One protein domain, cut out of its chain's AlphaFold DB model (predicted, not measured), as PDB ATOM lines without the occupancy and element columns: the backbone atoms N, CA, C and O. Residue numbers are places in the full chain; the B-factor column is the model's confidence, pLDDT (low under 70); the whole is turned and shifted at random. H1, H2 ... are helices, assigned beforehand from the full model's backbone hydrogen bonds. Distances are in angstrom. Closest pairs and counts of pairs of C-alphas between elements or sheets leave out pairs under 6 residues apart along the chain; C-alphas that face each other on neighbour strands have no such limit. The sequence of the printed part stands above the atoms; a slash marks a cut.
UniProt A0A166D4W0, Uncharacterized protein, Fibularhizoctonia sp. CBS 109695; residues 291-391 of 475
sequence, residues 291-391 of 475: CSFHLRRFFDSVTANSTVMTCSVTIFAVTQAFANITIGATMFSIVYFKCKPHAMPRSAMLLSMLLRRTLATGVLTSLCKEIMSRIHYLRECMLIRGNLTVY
ATOM      1  N   CYS A 291     179.854  75.029 114.729       40.28
ATOM      2  CA  CYS A 291     180.141  76.007 115.779       40.28
ATOM      3  C   CYS A 291     181.585  76.540 115.681       40.28
ATOM      4  O   CYS A 291     181.816  77.745 115.799       40.28
ATOM      5  N   SER A 292     182.555  75.675 115.349       45.78
ATOM      6  CA  SER A 292     183.950  76.070 115.095       45.78
ATOM      7  C   SER A 292     184.093  76.985 113.869       45.78
ATOM      8  O   SER A 292     184.832  77.972 113.907       45.78
ATOM      9  N   PHE A 293     183.339  76.722 112.796       52.88
ATOM     10  CA  PHE A 293     183.361  77.546 111.585       52.88
ATOM     11  C   PHE A 293     182.771  78.947 111.814       52.88
ATOM     12  O   PHE A 293     183.340  79.945 111.357       52.88
ATOM     13  N   HIS A 294     181.674  79.047 112.570       53.72
ATOM     14  CA  HIS A 294     181.058  80.328 112.921       53.72
ATOM     15  C   HIS A 294     181.907  81.145 113.900       53.72
ATOM     16  O   HIS A 294     182.055  82.352 113.703       53.72
ATOM     17  N   LEU A 295     182.539  80.502 114.888       46.09
ATOM     18  CA  LEU A 295     183.488  81.156 115.795       46.09
ATOM     19  C   LEU A 295     184.719  81.672 115.054       46.09
ATOM     20  O   LEU A 295     185.126  82.809 115.276       46.09
ATOM     21  N   ARG A 296     185.280  80.895 114.122       54.97
ATOM     22  CA  ARG A 296     186.430  81.342 113.327       54.97
ATOM     23  C   ARG A 296     186.083  82.535 112.441       54.97
ATOM     24  O   ARG A 296     186.811  83.518 112.456       54.97
ATOM     25  N   ARG A 297     184.933  82.517 111.754       57.72
ATOM     26  CA  ARG A 297     184.458  83.686 110.989       57.72
ATOM     27  C   ARG A 297     184.179  84.901 111.866       57.72
ATOM     28  O   ARG A 297     184.440  86.021 111.435       57.72
ATOM     29  N   PHE A 298     183.661  84.695 113.074       55.84
ATOM     30  CA  PHE A 298     183.458  85.769 114.037       55.84
ATOM     31  C   PHE A 298     184.799  86.381 114.467       55.84
ATOM     32  O   PHE A 298     184.963  87.593 114.365       55.84
ATOM     33  N   PHE A 299     185.791  85.567 114.841       52.03
ATOM     34  CA  PHE A 299     187.124  86.053 115.211       52.03
ATOM     35  C   PHE A 299     187.874  86.699 114.042       52.03
ATOM     36  O   PHE A 299     188.484  87.751 114.232       52.03
ATOM     37  N   ASP A 300     187.780  86.150 112.831       52.41
ATOM     38  CA  ASP A 300     188.374  86.748 111.631       52.41
ATOM     39  C   ASP A 300     187.701  88.093 111.299       52.41
ATOM     40  O   ASP A 300     188.382  89.057 110.953       52.41
ATOM     41  N   SER A 301     186.380  88.216 111.488       55.00
ATOM     42  CA  SER A 301     185.648  89.481 111.323       55.00
ATOM     43  C   SER A 301     185.990  90.507 112.405       55.00
ATOM     44  O   SER A 301     186.116  91.692 112.102       55.00
ATOM     45  N   VAL A 302     186.145  90.082 113.661       48.66
ATOM     46  CA  VAL A 302     186.538  90.958 114.776       48.66
ATOM     47  C   VAL A 302     187.979  91.438 114.595       48.66
ATOM     48  O   VAL A 302     188.258  92.616 114.797       48.66
ATOM     49  N   THR A 303     188.879  90.570 114.130       59.50
ATOM     50  CA  THR A 303     190.289  90.907 113.864       59.50
ATOM     51  C   THR A 303     190.439  91.794 112.621       59.50
ATOM     52  O   THR A 303     191.236  92.734 112.601       59.50
ATOM     53  N   ALA A 304     189.630  91.569 111.582       63.22
ATOM     54  CA  ALA A 304     189.559  92.464 110.428       63.22
ATOM     55  C   ALA A 304     189.001  93.847 110.811       63.22
ATOM     56  O   ALA A 304     189.486  94.871 110.335       63.22
ATOM     57  N   ASN A 305     188.020  93.910 111.713       68.56
ATOM     58  CA  ASN A 305     187.481  95.183 112.187       68.56
ATOM     59  C   ASN A 305     188.457  95.918 113.118       68.56
ATOM     60  O   ASN A 305     188.578  97.139 113.015       68.56
ATOM     61  N   SER A 306     189.202  95.207 113.970       67.31
ATOM     62  CA  SER A 306     190.210  95.828 114.839       67.31
ATOM     63  C   SER A 306     191.382  96.393 114.037       67.31
ATOM     64  O   SER A 306     191.783  97.527 114.273       67.31
ATOM     65  N   THR A 307     191.867  95.676 113.019       65.50
ATOM     66  CA  THR A 307     192.925  96.171 112.120       65.50
ATOM     67  C   THR A 307     192.478  97.386 111.307       65.50
ATOM     68  O   THR A 307     193.224  98.361 111.213       65.50
ATOM     69  N   VAL A 308     191.242  97.401 110.796       68.00
ATOM     70  CA  VAL A 308     190.671  98.579 110.114       68.00
ATOM     71  C   VAL A 308     190.535  99.770 111.067       68.00
ATOM     72  O   VAL A 308     190.853 100.899 110.680       68.00
ATOM     73  N   MET A 309     190.118  99.540 112.314       67.88
ATOM     74  CA  MET A 309     190.028 100.587 113.331       67.88
ATOM     75  C   MET A 309     191.414 101.149 113.668       67.88
ATOM     76  O   MET A 309     191.599 102.365 113.639       67.88
ATOM     77  N   THR A 310     192.410 100.289 113.896       75.12
ATOM     78  CA  THR A 310     193.797 100.705 114.146       75.12
ATOM     79  C   THR A 310     194.354 101.502 112.969       75.12
ATOM     80  O   THR A 310     194.852 102.606 113.177       75.12
ATOM     81  N   CYS A 311     194.197 101.025 111.730       68.06
ATOM     82  CA  CYS A 311     194.626 101.761 110.540       68.06
ATOM     83  C   CYS A 311     193.939 103.131 110.426       68.06
ATOM     84  O   CYS A 311     194.598 104.118 110.103       68.06
ATOM     85  N   SER A 312     192.644 103.221 110.736       65.81
ATOM     86  CA  SER A 312     191.890 104.481 110.684       65.81
ATOM     87  C   SER A 312     192.375 105.485 111.733       65.81
ATOM     88  O   SER A 312     192.571 106.660 111.416       65.81
ATOM     89  N   VAL A 313     192.647 105.027 112.959       72.50
ATOM     90  CA  VAL A 313     193.211 105.861 114.033       72.50
ATOM     91  C   VAL A 313     194.626 106.326 113.679       72.50
ATOM     92  O   VAL A 313     194.940 107.504 113.852       72.50
ATOM     93  N   THR A 314     195.469 105.456 113.115       75.25
ATOM     94  CA  THR A 314     196.822 105.832 112.672       75.25
ATOM     95  C   THR A 314     196.780 106.867 111.548       75.25
ATOM     96  O   THR A 314     197.484 107.873 111.623       75.25
ATOM     97  N   ILE A 315     195.926 106.684 110.535       75.19
ATOM     98  CA  ILE A 315     195.757 107.653 109.440       75.19
ATOM     99  C   ILE A 315     195.263 108.999 109.983       75.19
ATOM    100  O   ILE A 315     195.770 110.050 109.581       75.19
ATOM    101  N   PHE A 316     194.320 108.985 110.928       72.44
ATOM    102  CA  PHE A 316     193.823 110.197 111.573       72.44
ATOM    103  C   PHE A 316     194.929 110.933 112.342       72.44
ATOM    104  O   PHE A 316     195.126 112.131 112.132       72.44
ATOM    105  N   ALA A 317     195.698 110.221 113.170       71.62
ATOM    106  CA  ALA A 317     196.795 110.794 113.948       71.62
ATOM    107  C   ALA A 317     197.885 111.403 113.050       71.62
ATOM    108  O   ALA A 317     198.333 112.527 113.288       71.62
ATOM    109  N   VAL A 318     198.264 110.706 111.974       79.31
ATOM    110  CA  VAL A 318     199.232 111.206 110.988       79.31
ATOM    111  C   VAL A 318     198.695 112.461 110.299       79.31
ATOM    112  O   VAL A 318     199.391 113.472 110.232       79.31
ATOM    113  N   THR A 319     197.435 112.450 109.856       76.56
ATOM    114  CA  THR A 319     196.807 113.609 109.200       76.56
ATOM    115  C   THR A 319     196.762 114.828 110.126       76.56
ATOM    116  O   THR A 319     197.081 115.941 109.701       76.56
ATOM    117  N   GLN A 320     196.445 114.625 111.408       75.94
ATOM    118  CA  GLN A 320     196.435 115.688 112.411       75.94
ATOM    119  C   GLN A 320     197.841 116.255 112.663       75.94
ATOM    120  O   GLN A 320     198.009 117.472 112.764       75.94
ATOM    121  N   ALA A 321     198.868 115.401 112.716       77.81
ATOM    122  CA  ALA A 321     200.256 115.836 112.861       77.81
ATOM    123  C   ALA A 321     200.706 116.702 111.671       77.81
ATOM    124  O   ALA A 321     201.273 117.779 111.873       77.81
ATOM    125  N   PHE A 322     200.382 116.297 110.438       76.75
ATOM    126  CA  PHE A 322     200.670 117.090 109.239       76.75
ATOM    127  C   PHE A 322     199.939 118.439 109.240       76.75
ATOM    128  O   PHE A 322     200.547 119.458 108.902       76.75
ATOM    129  N   ALA A 323     198.672 118.481 109.665       78.50
ATOM    130  CA  ALA A 323     197.920 119.729 109.787       78.50
ATOM    131  C   ALA A 323     198.579 120.691 110.793       78.50
ATOM    132  O   ALA A 323     198.803 121.859 110.474       78.50
ATOM    133  N   ASN A 324     198.980 120.191 111.964       76.88
ATOM    134  CA  ASN A 324     199.634 120.992 113.000       76.88
ATOM    135  C   ASN A 324     200.997 121.544 112.550       76.88
ATOM    136  O   ASN A 324     201.273 122.729 112.750       76.88
ATOM    137  N   ILE A 325     201.830 120.725 111.895       81.31
ATOM    138  CA  ILE A 325     203.118 121.168 111.323       81.31
ATOM    139  C   ILE A 325     202.886 122.272 110.292       81.31
ATOM    140  O   ILE A 325     203.589 123.282 110.276       81.31
ATOM    141  N   THR A 326     201.865 122.104 109.456       82.12
ATOM    142  CA  THR A 326     201.524 123.054 108.400       82.12
ATOM    143  C   THR A 326     201.050 124.389 108.975       82.12
ATOM    144  O   THR A 326     201.525 125.445 108.551       82.12
ATOM    145  N   ILE A 327     200.185 124.371 109.993       82.69
ATOM    146  CA  ILE A 327     199.752 125.579 110.713       82.69
ATOM    147  C   ILE A 327     200.961 126.272 111.354       82.69
ATOM    148  O   ILE A 327     201.146 127.473 111.159       82.69
ATOM    149  N   GLY A 328     201.830 125.518 112.036       86.06
ATOM    150  CA  GLY A 328     203.052 126.043 112.650       86.06
ATOM    151  C   GLY A 328     203.988 126.711 111.641       86.06
ATOM    152  O   GLY A 328     204.421 127.843 111.856       86.06
ATOM    153  N   ALA A 329     204.236 126.070 110.496       79.81
ATOM    154  CA  ALA A 329     205.042 126.632 109.413       79.81
ATOM    155  C   ALA A 329     204.415 127.904 108.820       79.81
ATOM    156  O   ALA A 329     205.124 128.861 108.493       79.81
ATOM    157  N   THR A 330     203.082 127.951 108.725       81.94
ATOM    158  CA  THR A 330     202.350 129.123 108.226       81.94
ATOM    159  C   THR A 330     202.453 130.290 109.209       81.94
ATOM    160  O   THR A 330     202.795 131.402 108.807       81.94
ATOM    161  N   MET A 331     202.249 130.045 110.508       81.38
ATOM    162  CA  MET A 331     202.401 131.064 111.554       81.38
ATOM    163  C   MET A 331     203.841 131.574 111.645       81.38
ATOM    164  O   MET A 331     204.056 132.785 111.691       81.38
ATOM    165  N   PHE A 332     204.828 130.676 111.601       83.06
ATOM    166  CA  PHE A 332     206.243 131.045 111.583       83.06
ATOM    167  C   PHE A 332     206.577 131.916 110.370       83.06
ATOM    168  O   PHE A 332     207.242 132.940 110.514       83.06
ATOM    169  N   SER A 333     206.051 131.571 109.192       80.00
ATOM    170  CA  SER A 333     206.235 132.371 107.981       80.00
ATOM    171  C   SER A 333     205.637 133.772 108.137       80.00
ATOM    172  O   SER A 333     206.315 134.756 107.855       80.00
ATOM    173  N   ILE A 334     204.411 133.895 108.656       82.19
ATOM    174  CA  ILE A 334     203.768 135.198 108.899       82.19
ATOM    175  C   ILE A 334     204.614 136.063 109.846       82.19
ATOM    176  O   ILE A 334     204.841 137.240 109.561       82.19
ATOM    177  N   VAL A 335     205.114 135.491 110.945       84.88
ATOM    178  CA  VAL A 335     205.972 136.205 111.906       84.88
ATOM    179  C   VAL A 335     207.297 136.613 111.261       84.88
ATOM    180  O   VAL A 335     207.695 137.771 111.374       84.88
ATOM    181  N   TYR A 336     207.944 135.706 110.527       84.62
ATOM    182  CA  TYR A 336     209.199 135.974 109.825       84.62
ATOM    183  C   TYR A 336     209.069 137.151 108.845       84.62
ATOM    184  O   TYR A 336     209.895 138.064 108.861       84.62
ATOM    185  N   PHE A 337     207.995 137.183 108.048       79.94
ATOM    186  CA  PHE A 337     207.740 138.273 107.103       79.94
ATOM    187  C   PHE A 337     207.352 139.584 107.786       79.94
ATOM    188  O   PHE A 337     207.759 140.651 107.327       79.94
ATOM    189  N   LYS A 338     206.638 139.527 108.915       80.19
ATOM    190  CA  LYS A 338     206.310 140.717 109.710       80.19
ATOM    191  C   LYS A 338     207.551 141.346 110.353       80.19
ATOM    192  O   LYS A 338     207.633 142.565 110.446       80.19
ATOM    193  N   CYS A 339     208.526 140.534 110.763       84.12
ATOM    194  CA  CYS A 339     209.766 141.001 111.385       84.12
ATOM    195  C   CYS A 339     210.817 141.513 110.385       84.12
ATOM    196  O   CYS A 339     211.755 142.192 110.800       84.12
ATOM    197  N   LYS A 340     210.697 141.205 109.085       85.00
ATOM    198  CA  LYS A 340     211.703 141.572 108.074       85.00
ATOM    199  C   LYS A 340     211.067 142.159 106.799       85.00
ATOM    200  O   LYS A 340     211.148 141.550 105.732       85.00
ATOM    201  N   PRO A 341     210.479 143.370 106.872       69.81
ATOM    202  CA  PRO A 341     209.697 143.969 105.781       69.81
ATOM    203  C   PRO A 341     210.501 144.302 104.508       69.81
ATOM    204  O   PRO A 341     209.908 144.584 103.472       69.81
ATOM    205  N   HIS A 342     211.837 144.244 104.552       81.56
ATOM    206  CA  HIS A 342     212.715 144.463 103.391       81.56
ATOM    207  C   HIS A 342     213.240 143.169 102.740       81.56
ATOM    208  O   HIS A 342     214.080 143.227 101.841       81.56
ATOM    209  N   ALA A 343     212.776 141.989 103.167       62.66
ATOM    210  CA  ALA A 343     213.127 140.737 102.500       62.66
ATOM    211  C   ALA A 343     212.492 140.678 101.092       62.66
ATOM    212  O   ALA A 343     211.300 140.911 100.923       62.66
ATOM    213  N   MET A 344     213.321 140.401 100.079       63.91
ATOM    214  CA  MET A 344     213.047 140.564  98.641       63.91
ATOM    215  C   MET A 344     211.651 140.113  98.147       63.91
ATOM    216  O   MET A 344     211.168 139.058  98.561       63.91
ATOM    217  N   PRO A 345     211.078 140.777  97.119       73.31
ATOM    218  CA  PRO A 345     209.754 140.474  96.545       73.31
ATOM    219  C   PRO A 345     209.569 139.030  96.042       73.31
ATOM    220  O   PRO A 345     208.448 138.525  95.995       73.31
ATOM    221  N   ARG A 346     210.657 138.310  95.736       74.94
ATOM    222  CA  ARG A 346     210.610 136.881  95.361       74.94
ATOM    223  C   ARG A 346     210.103 135.974  96.490       74.94
ATOM    224  O   ARG A 346     209.493 134.942  96.224       74.94
ATOM    225  N   SER A 347     210.313 136.367  97.743       75.69
ATOM    226  CA  SER A 347     209.898 135.590  98.916       75.69
ATOM    227  C   SER A 347     208.386 135.659  99.176       75.69
ATOM    228  O   SER A 347     207.787 134.657  99.564       75.69
ATOM    229  N   ALA A 348     207.738 136.783  98.846       72.69
ATOM    230  CA  ALA A 348     206.282 136.926  98.913       72.69
ATOM    231  C   ALA A 348     205.560 136.038  97.881       72.69
ATOM    232  O   ALA A 348     204.516 135.455  98.179       72.69
ATOM    233  N   MET A 349     206.139 135.875  96.685       80.44
ATOM    234  CA  MET A 349     205.602 134.980  95.654       80.44
ATOM    235  C   MET A 349     205.691 133.509  96.078       80.44
ATOM    236  O   MET A 349     204.712 132.773  95.942       80.44
ATOM    237  N   LEU A 350     206.828 133.094  96.649       78.81
ATOM    238  CA  LEU A 350     206.995 131.742  97.186       78.81
ATOM    239  C   LEU A 350     206.036 131.473  98.348       78.81
ATOM    240  O   LEU A 350     205.409 130.418  98.363       78.81
ATOM    241  N   LEU A 351     205.849 132.433  99.259       78.62
ATOM    242  CA  LEU A 351     204.875 132.309 100.344       78.62
ATOM    243  C   LEU A 351     203.446 132.181  99.812       78.62
ATOM    244  O   LEU A 351     202.698 131.335 100.285       78.62
ATOM    245  N   SER A 352     203.068 132.981  98.812       77.62
ATOM    246  CA  SER A 352     201.741 132.892  98.192       77.62
ATOM    247  C   SER A 352     201.520 131.536  97.516       77.62
ATOM    248  O   SER A 352     200.457 130.937  97.676       77.62
ATOM    249  N   MET A 353     202.527 131.004  96.816       80.00
ATOM    250  CA  MET A 353     202.468 129.660  96.232       80.00
ATOM    251  C   MET A 353     202.347 128.567  97.297       80.00
ATOM    252  O   MET A 353     201.533 127.658  97.137       80.00
ATOM    253  N   LEU A 354     203.126 128.659  98.377       79.19
ATOM    254  CA  LEU A 354     203.078 127.711  99.489       79.19
ATOM    255  C   LEU A 354     201.721 127.760 100.187       79.19
ATOM    256  O   LEU A 354     201.111 126.717 100.382       79.19
ATOM    257  N   LEU A 355     201.202 128.955 100.468       79.56
ATOM    258  CA  LEU A 355     199.897 129.143 101.095       79.56
ATOM    259  C   LEU A 355     198.770 128.572 100.225       79.56
ATOM    260  O   LEU A 355     197.910 127.860 100.732       79.56
ATOM    261  N   ARG A 356     198.793 128.820  98.909       78.00
ATOM    262  CA  ARG A 356     197.795 128.273  97.973       78.00
ATOM    263  C   ARG A 356     197.853 126.753  97.891       78.00
ATOM    264  O   ARG A 356     196.802 126.120  97.900       78.00
ATOM    265  N   ARG A 357     199.054 126.167  97.833       77.88
ATOM    266  CA  ARG A 357     199.208 124.706  97.847       77.88
ATOM    267  C   ARG A 357     198.716 124.128  99.166       77.88
ATOM    268  O   ARG A 357     197.872 123.253  99.129       77.88
ATOM    269  N   THR A 358     199.142 124.678 100.296       76.81
ATOM    270  CA  THR A 358     198.695 124.279 101.635       76.81
ATOM    271  C   THR A 358     197.175 124.334 101.795       76.81
ATOM    272  O   THR A 358     196.581 123.383 102.297       76.81
ATOM    273  N   LEU A 359     196.531 125.411 101.336       75.19
ATOM    274  CA  LEU A 359     195.072 125.541 101.370       75.19
ATOM    275  C   LEU A 359     194.393 124.508 100.467       75.19
ATOM    276  O   LEU A 359     193.433 123.876 100.896       75.19
ATOM    277  N   ALA A 360     194.908 124.281  99.257       75.50
ATOM    278  CA  ALA A 360     194.378 123.257  98.358       75.50
ATOM    279  C   ALA A 360     194.503 121.846  98.959       75.50
ATOM    280  O   ALA A 360     193.543 121.078  98.912       75.50
ATOM    281  N   THR A 361     195.639 121.519  99.584       80.06
ATOM    282  CA  THR A 361     195.823 120.230 100.262       80.06
ATOM    283  C   THR A 361     194.896 120.100 101.469       80.06
ATOM    284  O   THR A 361     194.321 119.037 101.661       80.06
ATOM    285  N   GLY A 362     194.703 121.170 102.250       82.31
ATOM    286  CA  GLY A 362     193.792 121.188 103.399       82.31
ATOM    287  C   GLY A 362     192.319 121.004 103.016       82.31
ATOM    288  O   GLY A 362     191.592 120.258 103.665       82.31
ATOM    289  N   VAL A 363     191.878 121.632 101.922       73.62
ATOM    290  CA  VAL A 363     190.522 121.434 101.384       73.62
ATOM    291  C   VAL A 363     190.350 119.999 100.885       73.62
ATOM    292  O   VAL A 363     189.338 119.368 101.185       73.62
ATOM    293  N   LEU A 364     191.349 119.450 100.186       72.88
ATOM    294  CA  LEU A 364     191.298 118.079  99.682       72.88
ATOM    295  C   LEU A 364     191.270 117.048 100.821       72.88
ATOM    296  O   LEU A 364     190.481 116.108 100.765       72.88
ATOM    297  N   THR A 365     192.068 117.225 101.878       76.19
ATOM    298  CA  THR A 365     192.052 116.318 103.038       76.19
ATOM    299  C   THR A 365     190.746 116.412 103.819       76.19
ATOM    300  O   THR A 365     190.227 115.380 104.244       76.19
ATOM    301  N   SER A 366     190.162 117.607 103.947       69.44
ATOM    302  CA  SER A 366     188.840 117.788 104.557       69.44
ATOM    303  C   SER A 366     187.733 117.108 103.745       69.44
ATOM    304  O   SER A 366     186.886 116.423 104.316       69.44
ATOM    305  N   LEU A 367     187.759 117.243 102.416       67.81
ATOM    306  CA  LEU A 367     186.800 116.597 101.517       67.81
ATOM    307  C   LEU A 367     186.928 115.066 101.569       67.81
ATOM    308  O   LEU A 367     185.928 114.365 101.699       67.81
ATOM    309  N   CYS A 368     188.156 114.541 101.547       74.25
ATOM    310  CA  CYS A 368     188.408 113.108 101.695       74.25
ATOM    311  C   CYS A 368     187.926 112.575 103.051       74.25
ATOM    312  O   CYS A 368     187.345 111.494 103.100       74.25
ATOM    313  N   LYS A 369     188.110 113.328 104.144       80.81
ATOM    314  CA  LYS A 369     187.619 112.947 105.477       80.81
ATOM    315  C   LYS A 369     186.089 112.845 105.511       80.81
ATOM    316  O   LYS A 369     185.568 111.865 106.036       80.81
ATOM    317  N   GLU A 370     185.385 113.808 104.920       75.00
ATOM    318  CA  GLU A 370     183.919 113.806 104.834       75.00
ATOM    319  C   GLU A 370     183.398 112.640 103.977       75.00
ATOM    320  O   GLU A 370     182.472 111.933 104.375       75.00
ATOM    321  N   ILE A 371     184.036 112.371 102.833       76.88
ATOM    322  CA  ILE A 371     183.693 111.230 101.971       76.88
ATOM    323  C   ILE A 371     183.898 109.909 102.720       76.88
ATOM    324  O   ILE A 371     183.009 109.060 102.720       76.88
ATOM    325  N   MET A 372     185.032 109.740 103.405       80.25
ATOM    326  CA  MET A 372     185.321 108.528 104.176       80.25
ATOM    327  C   MET A 372     184.353 108.343 105.351       80.25
ATOM    328  O   MET A 372     183.903 107.224 105.586       80.25
ATOM    329  N   SER A 373     183.974 109.427 106.036       79.81
ATOM    330  CA  SER A 373     182.951 109.412 107.091       79.81
ATOM    331  C   SER A 373     181.601 108.921 106.558       79.81
ATOM    332  O   SER A 373     180.997 108.007 107.121       79.81
ATOM    333  N   ARG A 374     181.161 109.437 105.403       72.88
ATOM    334  CA  ARG A 374     179.907 109.015 104.757       72.88
ATOM    335  C   ARG A 374     179.947 107.574 104.263       72.88
ATOM    336  O   ARG A 374     178.950 106.869 104.390       72.88
ATOM    337  N   ILE A 375     181.081 107.113 103.737       77.50
ATOM    338  CA  ILE A 375     181.268 105.706 103.353       77.50
ATOM    339  C   ILE A 375     181.181 104.803 104.588       77.50
ATOM    340  O   ILE A 375     180.528 103.762 104.534       77.50
ATOM    341  N   HIS A 376     181.787 105.203 105.708       78.81
ATOM    342  CA  HIS A 376     181.721 104.443 106.953       78.81
ATOM    343  C   HIS A 376     180.295 104.401 107.517       78.81
ATOM    344  O   HIS A 376     179.822 103.334 107.899       78.81
ATOM    345  N   TYR A 377     179.579 105.527 107.493       74.50
ATOM    346  CA  TYR A 377     178.171 105.598 107.882       74.50
ATOM    347  C   TYR A 377     177.294 104.691 107.009       74.50
ATOM    348  O   TYR A 377     176.531 103.882 107.527       74.50
ATOM    349  N   LEU A 378     177.460 104.744 105.684       68.44
ATOM    350  CA  LEU A 378     176.744 103.860 104.762       68.44
ATOM    351  C   LEU A 378     177.068 102.386 105.020       68.44
ATOM    352  O   LEU A 378     176.164 101.555 104.975       68.44
ATOM    353  N   ARG A 379     178.327 102.049 105.322       79.19
ATOM    354  CA  ARG A 379     178.740 100.682 105.661       79.19
ATOM    355  C   ARG A 379     178.068 100.189 106.946       79.19
ATOM    356  O   ARG A 379     177.557  99.075 106.942       79.19
ATOM    357  N   GLU A 380     178.028 101.002 107.999       72.25
ATOM    358  CA  GLU A 380     177.358 100.669 109.267       72.25
ATOM    359  C   GLU A 380     175.839 100.530 109.088       72.25
ATOM    360  O   GLU A 380     175.245  99.534 109.501       72.25
ATOM    361  N   CYS A 381     175.202 101.451 108.361       61.84
ATOM    362  CA  CYS A 381     173.778 101.353 108.034       61.84
ATOM    363  C   CYS A 381     173.444 100.101 107.202       61.84
ATOM    364  O   CYS A 381     172.368  99.521 107.362       61.84
ATOM    365  N   MET A 382     174.358  99.671 106.329       60.44
ATOM    366  CA  MET A 382     174.215  98.463 105.508       60.44
ATOM    367  C   MET A 382     174.512  97.174 106.290       60.44
ATOM    368  O   MET A 382     173.912  96.143 105.998       60.44
ATOM    369  N   LEU A 383     175.389  97.210 107.298       63.16
ATOM    370  CA  LEU A 383     175.680  96.071 108.182       63.16
ATOM    371  C   LEU A 383     174.535  95.783 109.161       63.16
ATOM    372  O   LEU A 383     174.260  94.621 109.449       63.16
ATOM    373  N   ILE A 384     173.814  96.815 109.608       59.16
ATOM    374  CA  ILE A 384     172.656  96.677 110.512       59.16
ATOM    375  C   ILE A 384     171.444  96.029 109.807       59.16
ATOM    376  O   ILE A 384     170.571  95.458 110.459       59.16
ATOM    377  N   ARG A 385     171.392  96.031 108.469       52.38
ATOM    378  CA  ARG A 385     170.373  95.316 107.682       52.38
ATOM    379  C   ARG A 385     171.035  94.258 106.808       52.38
ATOM    380  O   ARG A 385     171.343  94.515 105.650       52.38
ATOM    381  N   GLY A 386     171.221  93.058 107.355       49.53
ATOM    382  CA  GLY A 386     171.831  91.906 106.680       49.53
ATOM    383  C   GLY A 386     171.094  91.431 105.421       49.53
ATOM    384  O   GLY A 386     170.445  90.393 105.441       49.53
ATOM    385  N   ASN A 387     171.182  92.177 104.318       56.59
ATOM    386  CA  ASN A 387     170.642  91.786 103.016       56.59
ATOM    387  C   ASN A 387     171.327  92.524 101.849       56.59
ATOM    388  O   ASN A 387     170.687  93.095 100.963       56.59
ATOM    389  N   LEU A 388     172.662  92.463 101.822       54.41
ATOM    390  CA  LEU A 388     173.489  92.985 100.727       54.41
ATOM    391  C   LEU A 388     173.069  92.403  99.360       54.41
ATOM    392  O   LEU A 388     173.023  93.115  98.359       54.41
ATOM    393  N   THR A 389     172.675  91.128  99.325       57.62
ATOM    394  CA  THR A 389     172.254  90.422  98.105       57.62
ATOM    395  C   THR A 389     170.928  90.946  97.552       57.62
ATOM    396  O   THR A 389     170.774  91.082  96.341       57.62
ATOM    397  N   VAL A 390     169.974  91.295  98.421       64.75
ATOM    398  CA  VAL A 390     168.668  91.835  98.005       64.75
ATOM    399  C   VAL A 390     168.830  93.239  97.435       64.75
ATOM    400  O   VAL A 390     168.214  93.560  96.423       64.75
ATOM    401  N   TYR A 391     169.710  94.053  98.022       61.12
ATOM    402  CA  TYR A 391     169.949  95.415  97.552       61.12
ATOM    403  C   TYR A 391     170.709  95.456  96.218       61.12
ATOM    404  O   TYR A 391     170.337  96.218  95.328       61.12
TER     405      TYR A 391
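This is residues 291 to 391 of the 475 residues of an uncharacterized protein of Fibularhizoctonia sp. CBS 109695 (UniProt A0A166D4W0). The model is a long, thin helical hairpin: H1 runs out, a tight turn reverses the chain, and H2 runs back beside it at a shallow angle, with the tiny H3 beyond H2's far end, turned away from H1. The hairpin is loosely formed: the two helices touch over a part of each, and the first half of H1, residues 291 to 315, sticks out free. The printed part has 101 residues with three named helices, in the order H1, H2, H3, and no named strand; the class is all helix. The whole is extended, with a radius of gyration of the C-alphas of 22.5 A, and spans 76 by 27 by 15 A, only just a rod.

H1, residues 291 to 339, is the longest helix and forms a helical hairpin with H2, residues 345 to 383. They touch, with 4 pairs of C-alphas within 8 A, and the closest C-alphas, those of Thr 326 and Thr 358, are 7.4 A apart. H1 touches H2 with residues 323 to 333 alone, and H2 touches H1 with residues 351 to 362 alone. Their lines stand at a shallow tilt of 21 degrees, opposite ways. H3, residues 388 to 391, is close to H2 but not clearly touching: the closest C-alphas, those of Met 382 and Leu 388, are 7.3 A apart. H1 and H3 are apart. Every O i to N i+4 pair is within hydrogen-bond range in H1, and 34 of 35 are in H2; H3 is too short for such a pair.

H1 has 49 residues and measures 71.6 A from C-alpha 291 at (180.141, 76.007, 115.779) to C-alpha 339 at (209.766, 141.001, 111.385). H2 has 39 residues and measures 57.2 A. H3 has four residues, measures 5.3 A and ends with C-alpha 391 at (169.949, 95.415, 97.552).

The two C-alphas farthest apart, those of Cys 291 and His 342, are 76.8 A apart. The printed part has no cut, and both links, H1 to H2 and H2 to H3, are tight. The mean pLDDT of the printed part is 71.1; 38 residues are under 70, among them 291 to 309 and 381 to 391.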